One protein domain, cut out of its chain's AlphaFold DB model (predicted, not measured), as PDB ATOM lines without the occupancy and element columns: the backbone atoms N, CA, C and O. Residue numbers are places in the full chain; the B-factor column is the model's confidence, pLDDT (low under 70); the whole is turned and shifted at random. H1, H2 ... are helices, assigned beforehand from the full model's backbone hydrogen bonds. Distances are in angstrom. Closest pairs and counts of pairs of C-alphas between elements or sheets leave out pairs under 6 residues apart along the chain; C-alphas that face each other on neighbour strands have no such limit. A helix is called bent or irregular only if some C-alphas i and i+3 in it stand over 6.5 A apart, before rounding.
ATOM      1  N   GLN A   4      59.512-100.985 -28.284       76.44
ATOM      2  CA  GLN A   4      58.508-100.766 -27.243       76.44
ATOM      3  C   GLN A   4      58.827 -99.520 -26.408       76.44
ATOM      4  O   GLN A   4      57.959 -98.672 -26.183       76.44
ATOM      5  N   MET A   5      60.097 -99.357 -26.032       79.38
ATOM      6  CA  MET A   5      60.592 -98.194 -25.297       79.38
ATOM      7  C   MET A   5      60.429 -96.901 -26.103       79.38
ATOM      8  O   MET A   5      60.015 -95.878 -25.552       79.38
ATOM      9  N   LEU A   6      60.693 -96.946 -27.413       83.38
ATOM     10  CA  LEU A   6      60.461 -95.813 -28.309       83.38
ATOM     11  C   LEU A   6      58.980 -95.412 -28.319       83.38
ATOM     12  O   LEU A   6      58.655 -94.249 -28.083       83.38
ATOM     13  N   ASN A   7      58.075 -96.375 -28.509       86.44
ATOM     14  CA  ASN A   7      56.634 -96.121 -28.511       86.44
ATOM     15  C   ASN A   7      56.145 -95.517 -27.188       86.44
ATOM     16  O   ASN A   7      55.341 -94.583 -27.192       86.44
ATOM     17  N   LYS A   8      56.652 -96.009 -26.054       86.94
ATOM     18  CA  LYS A   8      56.330 -95.479 -24.724       86.94
ATOM     19  C   LYS A   8      56.819 -94.039 -24.555       86.94
ATOM     20  O   LYS A   8      56.055 -93.176 -24.135       86.94
ATOM     21  N   THR A   9      58.057 -93.772 -24.966       88.31
ATOM     22  CA  THR A   9      58.678 -92.438 -24.948       88.31
ATOM     23  C   THR A   9      57.883 -91.444 -25.798       88.31
ATOM     24  O   THR A   9      57.584 -90.346 -25.332       88.31
ATOM     25  N   MET A  10      57.456 -91.841 -27.002       90.81
ATOM     26  CA  MET A  10      56.629 -90.999 -27.876       90.81
ATOM     27  C   MET A  10      55.270 -90.673 -27.250       90.81
ATOM     28  O   MET A  10      54.871 -89.511 -27.240       90.81
ATOM     29  N   LYS A  11      54.578 -91.671 -26.678       92.06
ATOM     30  CA  LYS A  11      53.290 -91.458 -25.996       92.06
ATOM     31  C   LYS A  11      53.432 -90.500 -24.814       92.06
ATOM     32  O   LYS A  11      52.665 -89.549 -24.711       92.06
ATOM     33  N   ILE A  12      54.435 -90.712 -23.959       91.44
ATOM     34  CA  ILE A  12      54.711 -89.837 -22.810       91.44
ATOM     35  C   ILE A  12      55.015 -88.413 -23.284       91.44
ATOM     36  O   ILE A  12      54.468 -87.464 -22.732       91.44
ATOM     37  N   SER A  13      55.828 -88.258 -24.333       93.38
ATOM     38  CA  SER A  13      56.143 -86.944 -24.900       93.38
ATOM     39  C   SER A  13      54.893 -86.226 -25.426       93.38
ATOM     40  O   SER A  13      54.711 -85.035 -25.169       93.38
ATOM     41  N   ALA A  14      53.991 -86.947 -26.102       94.25
ATOM     42  CA  ALA A  14      52.735 -86.389 -26.597       94.25
ATOM     43  C   ALA A  14      51.826 -85.918 -25.448       94.25
ATOM     44  O   ALA A  14      51.372 -84.774 -25.459       94.25
ATOM     45  N   TYR A  15      51.622 -86.754 -24.423       95.19
ATOM     46  CA  TYR A  15      50.826 -86.375 -23.251       95.19
ATOM     47  C   TYR A  15      51.437 -85.195 -22.491       95.19
ATOM     48  O   TYR A  15      50.714 -84.281 -22.104       95.19
ATOM     49  N   LEU A  16      52.761 -85.179 -22.324       94.88
ATOM     50  CA  LEU A  16      53.476 -84.086 -21.669       94.88
ATOM     51  C   LEU A  16      53.320 -82.768 -22.435       94.88
ATOM     52  O   LEU A  16      53.078 -81.729 -21.829       94.88
ATOM     53  N   THR A  17      53.419 -82.814 -23.764       95.00
ATOM     54  CA  THR A  17      53.257 -81.635 -24.624       95.00
ATOM     55  C   THR A  17      51.846 -81.062 -24.502       95.00
ATOM     56  O   THR A  17      51.697 -79.862 -24.284       95.00
ATOM     57  N   ILE A  18      50.816 -81.915 -24.573       95.06
ATOM     58  CA  ILE A  18      49.414 -81.503 -24.397       95.06
ATOM     59  C   ILE A  18      49.207 -80.907 -23.002       95.06
ATOM     60  O   ILE A  18      48.604 -79.846 -22.872       95.06
ATOM     61  N   PHE A  19      49.741 -81.553 -21.965       95.62
ATOM     62  CA  PHE A  19      49.617 -81.080 -20.591       95.62
ATOM     63  C   PHE A  19      50.252 -79.698 -20.393       95.62
ATOM     64  O   PHE A  19      49.593 -78.789 -19.898       95.62
ATOM     65  N   ILE A  20      51.502 -79.509 -20.825       94.38
ATOM     66  CA  ILE A  20      52.207 -78.223 -20.702       94.38
ATOM     67  C   ILE A  20      51.489 -77.139 -21.513       94.38
ATOM     68  O   ILE A  20      51.344 -76.014 -21.036       94.38
ATOM     69  N   PHE A  21      50.996 -77.472 -22.709       93.69
ATOM     70  CA  PHE A  21      50.209 -76.546 -23.519       93.69
ATOM     71  C   PHE A  21      48.927 -76.104 -22.800       93.69
ATOM     72  O   PHE A  21      48.658 -74.908 -22.737       93.69
ATOM     73  N   LEU A  22      48.169 -77.034 -22.209       93.69
ATOM     74  CA  LEU A  22      46.956 -76.712 -21.449       93.69
ATOM     75  C   LEU A  22      47.252 -75.849 -20.218       93.69
ATOM     76  O   LEU A  22      46.494 -74.928 -19.924       93.69
ATOM     77  N   VAL A  23      48.362 -76.114 -19.522       94.00
ATOM     78  CA  VAL A  23      48.806 -75.291 -18.388       94.00
ATOM     79  C   VAL A  23      49.083 -73.861 -18.846       94.00
ATOM     80  O   VAL A  23      48.547 -72.928 -18.255       94.00
ATOM     81  N   PHE A  24      49.860 -73.666 -19.915       92.75
ATOM     82  CA  PHE A  24      50.118 -72.318 -20.426       92.75
ATOM     83  C   PHE A  24      48.860 -71.638 -20.960       92.75
ATOM     84  O   PHE A  24      48.678 -70.453 -20.709       92.75
ATOM     85  N   TYR A  25      47.976 -72.376 -21.629       90.75
ATOM     86  CA  TYR A  25      46.692 -71.852 -22.089       90.75
ATOM     87  C   TYR A  25      45.854 -71.310 -20.921       90.75
ATOM     88  O   TYR A  25      45.324 -70.205 -21.000       90.75
ATOM     89  N   PHE A  26      45.787 -72.049 -19.810       92.12
ATOM     90  CA  PHE A  26      45.041 -71.623 -18.629       92.12
ATOM     91  C   PHE A  26      45.707 -70.449 -17.892       92.12
ATOM     92  O   PHE A  26      45.012 -69.580 -17.374       92.12
ATOM     93  N   VAL A  27      47.044 -70.411 -17.851       91.81
ATOM     94  CA  VAL A  27      47.815 -69.344 -17.188       91.81
ATOM     95  C   VAL A  27      47.784 -68.033 -17.979       91.81
ATOM     96  O   VAL A  27      47.654 -66.972 -17.378       91.81
ATOM     97  N   GLU A  28      47.916 -68.092 -19.306       89.12
ATOM     98  CA  GLU A  28      47.931 -66.901 -20.169       89.12
ATOM     99  C   GLU A  28      46.515 -66.358 -20.417       89.12
ATOM    100  O   GLU A  28      46.349 -65.156 -20.621       89.12
ATOM    101  N   GLY A  29      45.483 -67.207 -20.344       87.94
ATOM    102  CA  GLY A  29      44.080 -66.796 -20.395       87.94
ATOM    103  C   GLY A  29      43.771 -65.905 -21.602       87.94
ATOM    104  O   GLY A  29      43.855 -66.342 -22.749       87.94
ATOM    105  N   ASN A  30      43.423 -64.641 -21.345       81.75
ATOM    106  CA  ASN A  30      43.076 -63.670 -22.388       81.75
ATOM    107  C   ASN A  30      44.289 -63.095 -23.146       81.75
ATOM    108  O   ASN A  30      44.104 -62.531 -24.221       81.75
ATOM    109  N   GLU A  31      45.512 -63.236 -22.627       86.19
ATOM    110  CA  GLU A  31      46.753 -62.792 -23.292       86.19
ATOM    111  C   GLU A  31      47.389 -63.898 -24.152       86.19
ATOM    112  O   GLU A  31      48.543 -63.799 -24.573       86.19
ATOM    113  N   PHE A  32      46.644 -64.974 -24.415       87.38
ATOM    114  CA  PHE A  32      47.142 -66.126 -25.148       87.38
ATOM    115  C   PHE A  32      47.631 -65.750 -26.552       87.38
ATOM    116  O   PHE A  32      46.872 -65.293 -27.410       87.38
ATOM    117  N   ASN A  33      48.910 -66.024 -26.815       90.56
ATOM    118  CA  ASN A  33      49.511 -65.886 -28.133       90.56
ATOM    119  C   ASN A  33      50.118 -67.218 -28.569       90.56
ATOM    120  O   ASN A  33      51.222 -67.573 -28.159       90.56
ATOM    121  N   PHE A  34      49.433 -67.906 -29.484       87.94
ATOM    122  CA  PHE A  34      49.812 -69.237 -29.960       87.94
ATOM    123  C   PHE A  34      51.289 -69.362 -30.381       87.94
ATOM    124  O   PHE A  34      51.941 -70.368 -30.085       87.94
ATOM    125  N   MET A  35      51.844 -68.349 -31.053       88.69
ATOM    126  CA  MET A  35      53.223 -68.404 -31.545       88.69
ATOM    127  C   MET A  35      54.243 -68.296 -30.407       88.69
ATOM    128  O   MET A  35      55.248 -69.003 -30.403       88.69
ATOM    129  N   HIS A  36      53.960 -67.474 -29.400       89.50
ATOM    130  CA  HIS A  36      54.806 -67.366 -28.215       89.50
ATOM    131  C   HIS A  36      54.668 -68.593 -27.299       89.50
ATOM    132  O   HIS A  36      55.671 -69.141 -26.835       89.50
ATOM    133  N   THR A  37      53.441 -69.075 -27.083       90.69
ATOM    134  CA  THR A  37      53.162 -70.229 -26.219       90.69
ATOM    135  C   THR A  37      53.765 -71.514 -26.780       90.69
ATOM    136  O   THR A  37      54.369 -72.286 -26.037       90.69
ATOM    137  N   SER A  38      53.668 -71.741 -28.094       88.94
ATOM    138  CA  SER A  38      54.275 -72.916 -28.737       88.94
ATOM    139  C   SER A  38      55.797 -72.946 -28.566       88.94
ATOM    140  O   SER A  38      56.341 -73.994 -28.217       88.94
ATOM    141  N   GLY A  39      56.471 -71.797 -28.698       92.88
ATOM    142  CA  GLY A  39      57.896 -71.661 -28.394       92.88
ATOM    143  C   GLY A  39      58.233 -72.100 -26.966       92.88
ATOM    144  O   GLY A  39      59.091 -72.962 -26.775       92.88
ATOM    145  N   LYS A  40      57.498 -71.590 -25.966       92.81
ATOM    146  CA  LYS A  40      57.675 -71.982 -24.554       92.81
ATOM    147  C   LYS A  40      57.468 -73.480 -24.336       92.81
ATOM    148  O   LYS A  40      58.287 -74.111 -23.674       92.81
ATOM    149  N   VAL A  41      56.405 -74.056 -24.903       94.44
ATOM    150  CA  VAL A  41      56.084 -75.486 -24.765       94.44
ATOM    151  C   VAL A  41      57.218 -76.343 -25.322       94.44
ATOM    152  O   VAL A  41      57.695 -77.242 -24.629       94.44
ATOM    153  N   VAL A  42      57.702 -76.038 -26.531       94.56
ATOM    154  CA  VAL A  42      58.822 -76.765 -27.147       94.56
ATOM    155  C   VAL A  42      60.079 -76.652 -26.285       94.56
ATOM    156  O   VAL A  42      60.732 -77.667 -26.029       94.56
ATOM    157  N   THR A  43      60.401 -75.459 -25.777       95.06
ATOM    158  CA  THR A  43      61.545 -75.266 -24.874       95.06
ATOM    159  C   THR A  43      61.395 -76.086 -23.591       95.06
ATOM    160  O   THR A  43      62.318 -76.819 -23.235       95.06
ATOM    161  N   CYS A  44      60.239 -76.041 -22.925       94.44
ATOM    162  CA  CYS A  44      59.984 -76.797 -21.697       94.44
ATOM    163  C   CYS A  44      60.095 -78.312 -21.911       94.44
ATOM    164  O   CYS A  44      60.777 -78.988 -21.141       94.44
ATOM    165  N   VAL A  45      59.476 -78.845 -22.969       94.50
ATOM    166  CA  VAL A  45      59.543 -80.278 -23.305       94.50
ATOM    167  C   VAL A  45      60.983 -80.691 -23.626       94.50
ATOM    168  O   VAL A  45      61.443 -81.737 -23.167       94.50
ATOM    169  N   THR A  46      61.726 -79.855 -24.355       94.50
ATOM    170  CA  THR A  46      63.136 -80.121 -24.688       94.50
ATOM    171  C   THR A  46      64.006 -80.165 -23.435       94.50
ATOM    172  O   THR A  46      64.755 -81.121 -23.237       94.50
ATOM    173  N   VAL A  47      63.883 -79.165 -22.556       94.94
ATOM    174  CA  VAL A  47      64.625 -79.111 -21.286       94.94
ATOM    175  C   VAL A  47      64.277 -80.309 -20.404       94.94
ATOM    176  O   VAL A  47      65.179 -80.938 -19.853       94.94
ATOM    177  N   PHE A  48      62.995 -80.677 -20.318       93.19
ATOM    178  CA  PHE A  48      62.559 -81.862 -19.585       93.19
ATOM    179  C   PHE A  48      63.265 -83.128 -20.085       93.19
ATOM    180  O   PHE A  48      63.872 -83.841 -19.287       93.19
ATOM    181  N   TRP A  49      63.250 -83.389 -21.397       92.31
ATOM    182  CA  TRP A  49      63.901 -84.573 -21.965       92.31
ATOM    183  C   TRP A  49      65.423 -84.548 -21.802       92.31
ATOM    184  O   TRP A  49      66.020 -85.583 -21.501       92.31
ATOM    185  N   LEU A  50      66.062 -83.380 -21.922       91.50
ATOM    186  CA  LEU A  50      67.498 -83.229 -21.669       91.50
ATOM    187  C   LEU A  50      67.870 -83.591 -20.226       91.50
ATOM    188  O   LEU A  50      68.847 -84.308 -19.996       91.50
ATOM    189  N   VAL A  51      67.089 -83.137 -19.247       90.62
ATOM    190  CA  VAL A  51      67.294 -83.493 -17.835       90.62
ATOM    191  C   VAL A  51      66.996 -84.975 -17.610       90.62
ATOM    192  O   VAL A  51      67.761 -85.674 -16.934       90.62
ATOM    193  N   PHE A  52      65.925 -85.481 -18.220       89.38
ATOM    194  CA  PHE A  52      65.509 -86.868 -18.087       89.38
ATOM    195  C   PHE A  52      66.578 -87.841 -18.593       89.38
ATOM    196  O   PHE A  52      66.975 -88.732 -17.844       89.38
ATOM    197  N   PHE A  53      67.106 -87.649 -19.808       87.69
ATOM    198  CA  PHE A  53      68.106 -88.546 -20.400       87.69
ATOM    199  C   PHE A  53      69.465 -88.517 -19.689       87.69
ATOM    200  O   PHE A  53      70.198 -89.509 -19.725       87.69
ATOM    201  N   ASN A  54      69.804 -87.416 -19.017       85.38
ATOM    202  CA  ASN A  54      71.064 -87.305 -18.283       85.38
ATOM    203  C   ASN A  54      70.970 -87.861 -16.855       85.38
ATOM    204  O   ASN A  54      71.874 -88.578 -16.410       85.38
ATOM    205  N   ILE A  55      69.895 -87.531 -16.136       85.00
ATOM    206  CA  ILE A  55      69.793 -87.766 -14.688       85.00
ATOM    207  C   ILE A  55      68.462 -88.420 -14.313       85.00
ATOM    208  O   ILE A  55      68.459 -89.347 -13.506       85.00
ATOM    209  N   GLY A  56      67.350 -87.966 -14.898       83.88
ATOM    210  CA  GLY A  56      66.006 -88.366 -14.468       83.88
ATOM    211  C   GLY A  56      65.761 -89.874 -14.514       83.88
ATOM    212  O   GLY A  56      65.191 -90.428 -13.581       83.88
ATOM    213  N   TRP A  57      66.273 -90.567 -15.529       85.38
ATOM    214  CA  TRP A  57      66.094 -92.016 -15.661       85.38
ATOM    215  C   TRP A  57      66.772 -92.862 -14.568       85.38
ATOM    216  O   TRP A  57      66.513 -94.055 -14.504       85.38
ATOM    217  N   LYS A  58      67.662 -92.283 -13.748       84.75
ATOM    218  CA  LYS A  58      68.334 -92.985 -12.636       84.75
ATOM    219  C   LYS A  58      67.535 -92.924 -11.325       84.75
ATOM    220  O   LYS A  58      68.003 -93.429 -10.299       84.75
ATOM    221  N   ILE A  59      66.424 -92.187 -11.312       83.38
ATOM    222  CA  ILE A  59      65.611 -91.933 -10.125       83.38
ATOM    223  C   ILE A  59      64.601 -93.068  -9.969       83.38
ATOM    224  O   ILE A  59      63.622 -93.090 -10.704       83.38
ATOM    225  N   LYS A  60      64.758 -93.901  -8.927       76.12
ATOM    226  CA  LYS A  60      63.951 -95.107  -8.610       76.12
ATOM    227  C   LYS A  60      62.456 -95.066  -8.954       76.12
ATOM    228  O   LYS A  60      61.870 -96.099  -9.269       76.12
ATOM    229  N   TRP A  61      61.807 -93.912  -8.825       75.75
ATOM    230  CA  TRP A  61      60.396 -93.763  -9.176       75.75
ATOM    231  C   TRP A  61      60.157 -93.722 -10.696       75.75
ATOM    232  O   TRP A  61      59.244 -94.375 -11.194       75.75
ATOM    233  N   LEU A  62      61.000 -93.008 -11.441       75.31
ATOM    234  CA  LEU A  62      60.964 -92.945 -12.901       75.31
ATOM    235  C   LEU A  62      61.438 -94.257 -13.542       75.31
ATOM    236  O   LEU A  62      60.923 -94.626 -14.598       75.31
ATOM    237  N   ASP A  63      62.323 -95.004 -12.874       70.50
ATOM    238  CA  ASP A  63      62.756 -96.345 -13.290       70.50
ATOM    239  C   ASP A  63      61.546 -97.272 -13.498       70.50
ATOM    240  O   ASP A  63      61.498 -98.015 -14.474       70.50
ATOM    241  N   LYS A  64      60.517 -97.178 -12.636       72.88
ATOM    242  CA  LYS A  64      59.276 -97.969 -12.753       72.88
ATOM    243  C   LYS A  64      58.440 -97.606 -13.978       72.88
ATOM    244  O   LYS A  64      57.719 -98.452 -14.492       72.88
ATOM    245  N   ILE A  65      58.511 -96.359 -14.443       76.31
ATOM    246  CA  ILE A  65      57.734 -95.912 -15.605       76.31
ATOM    247  C   ILE A  65      58.284 -96.558 -16.870       76.31
ATOM    248  O   ILE A  65      57.510 -97.012 -17.705       76.31
ATOM    249  N   PHE A  66      59.606 -96.626 -17.017       76.12
ATOM    250  CA  PHE A  66      60.239 -97.186 -18.214       76.12
ATOM    251  C   PHE A  66      60.669 -98.649 -18.053       76.12
ATOM    252  O   PHE A  66      60.988 -99.282 -19.050       76.12
ATOM    253  N   ASN A  67      60.634 -99.176 -16.828       79.06
ATOM    254  CA  ASN A  67      61.120-100.500 -16.441       79.06
ATOM    255  C   ASN A  67      62.584-100.756 -16.845       79.06
ATOM    256  O   ASN A  67      62.956-101.870 -17.202       79.06
TER     257      ASN A  67
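What this domain is: This is residues 4 to 67 of the 204 residues of the protein "S_2TMBeta domain-containing protein" of Paenibacillus sp. FSL A5-0031 (UniProt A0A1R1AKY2). What does the model look like at first sight? It is a long helical hairpin of H1 and H2, which run back along each other at a slant and spread open away from their link, with the short helix H3 crosswise at the open end, near the first residues of H1. Which parts make it, and in what order? The printed part has 64 residues with three named helices, in the order H1, H2, H3, and no named strand; the class is all helix. How does the whole measure? It is loose, with a radius of gyration of the C-alphas of 13.7 A, and it spans 41 by 21 by 17 A, only just a rod.

How they stand to each other: How does H1, residues 4 to 31, stand to H2, residues 34 to 54? They form a helical hairpin and touch, with 12 pairs of C-alphas within 8 A; the closest C-alphas are those of Phe 21 and Val 41, 6.1 A apart. Their lines stand at a steep tilt of 39 degrees, opposite ways, and H1 touches H2 with residues 13 to 25 alone, while H2 touches H1 with residues 37 to 45 alone. Where is H3, residues 60 to 66? It is close to H1 but not clearly touching, about perpendicular at 73 degrees, and the closest C-alphas, those of Met 5 and Phe 66, are 7.2 A apart. H2 and H3 are apart. What do the backbone N and O atoms show? In H2 every O i to N i+4 pair is within hydrogen-bond range, against 22 of 24 in H1 and 1 of 3 in H3, where 3 of 4 O i to N i+3 pairs are within range.

Where its parts are: Where does the longest helix run? H1 has 28 residues and measures 39.9 A from C-alpha 4 at (58.508, -100.766, -27.243) to C-alpha 31. Is it straight? It has a kink of 42 degrees near residue 25, and it is irregular, with C-alphas 27 and 30 standing 9.0 A apart. Where are the other two? H2 has 21 residues and measures 30.2 A, ending with C-alpha 54 at (71.064, -87.305, -18.283). H3 has 7 residues and measures 10.5 A, ending with C-alpha 66 at (60.239, -97.186, -18.214).

The domain as a whole: How far does it reach? The two C-alphas farthest apart, those of Asn 30 and Asn 67, are 41.4 A from each other. Are there cuts or long links? The printed part has no cut, and the links H1 to H2 and H2 to H3 are tight. How confident is the model? The mean pLDDT of the printed part is 88.3, and no printed residue is under 70; the mean is 75 in H3.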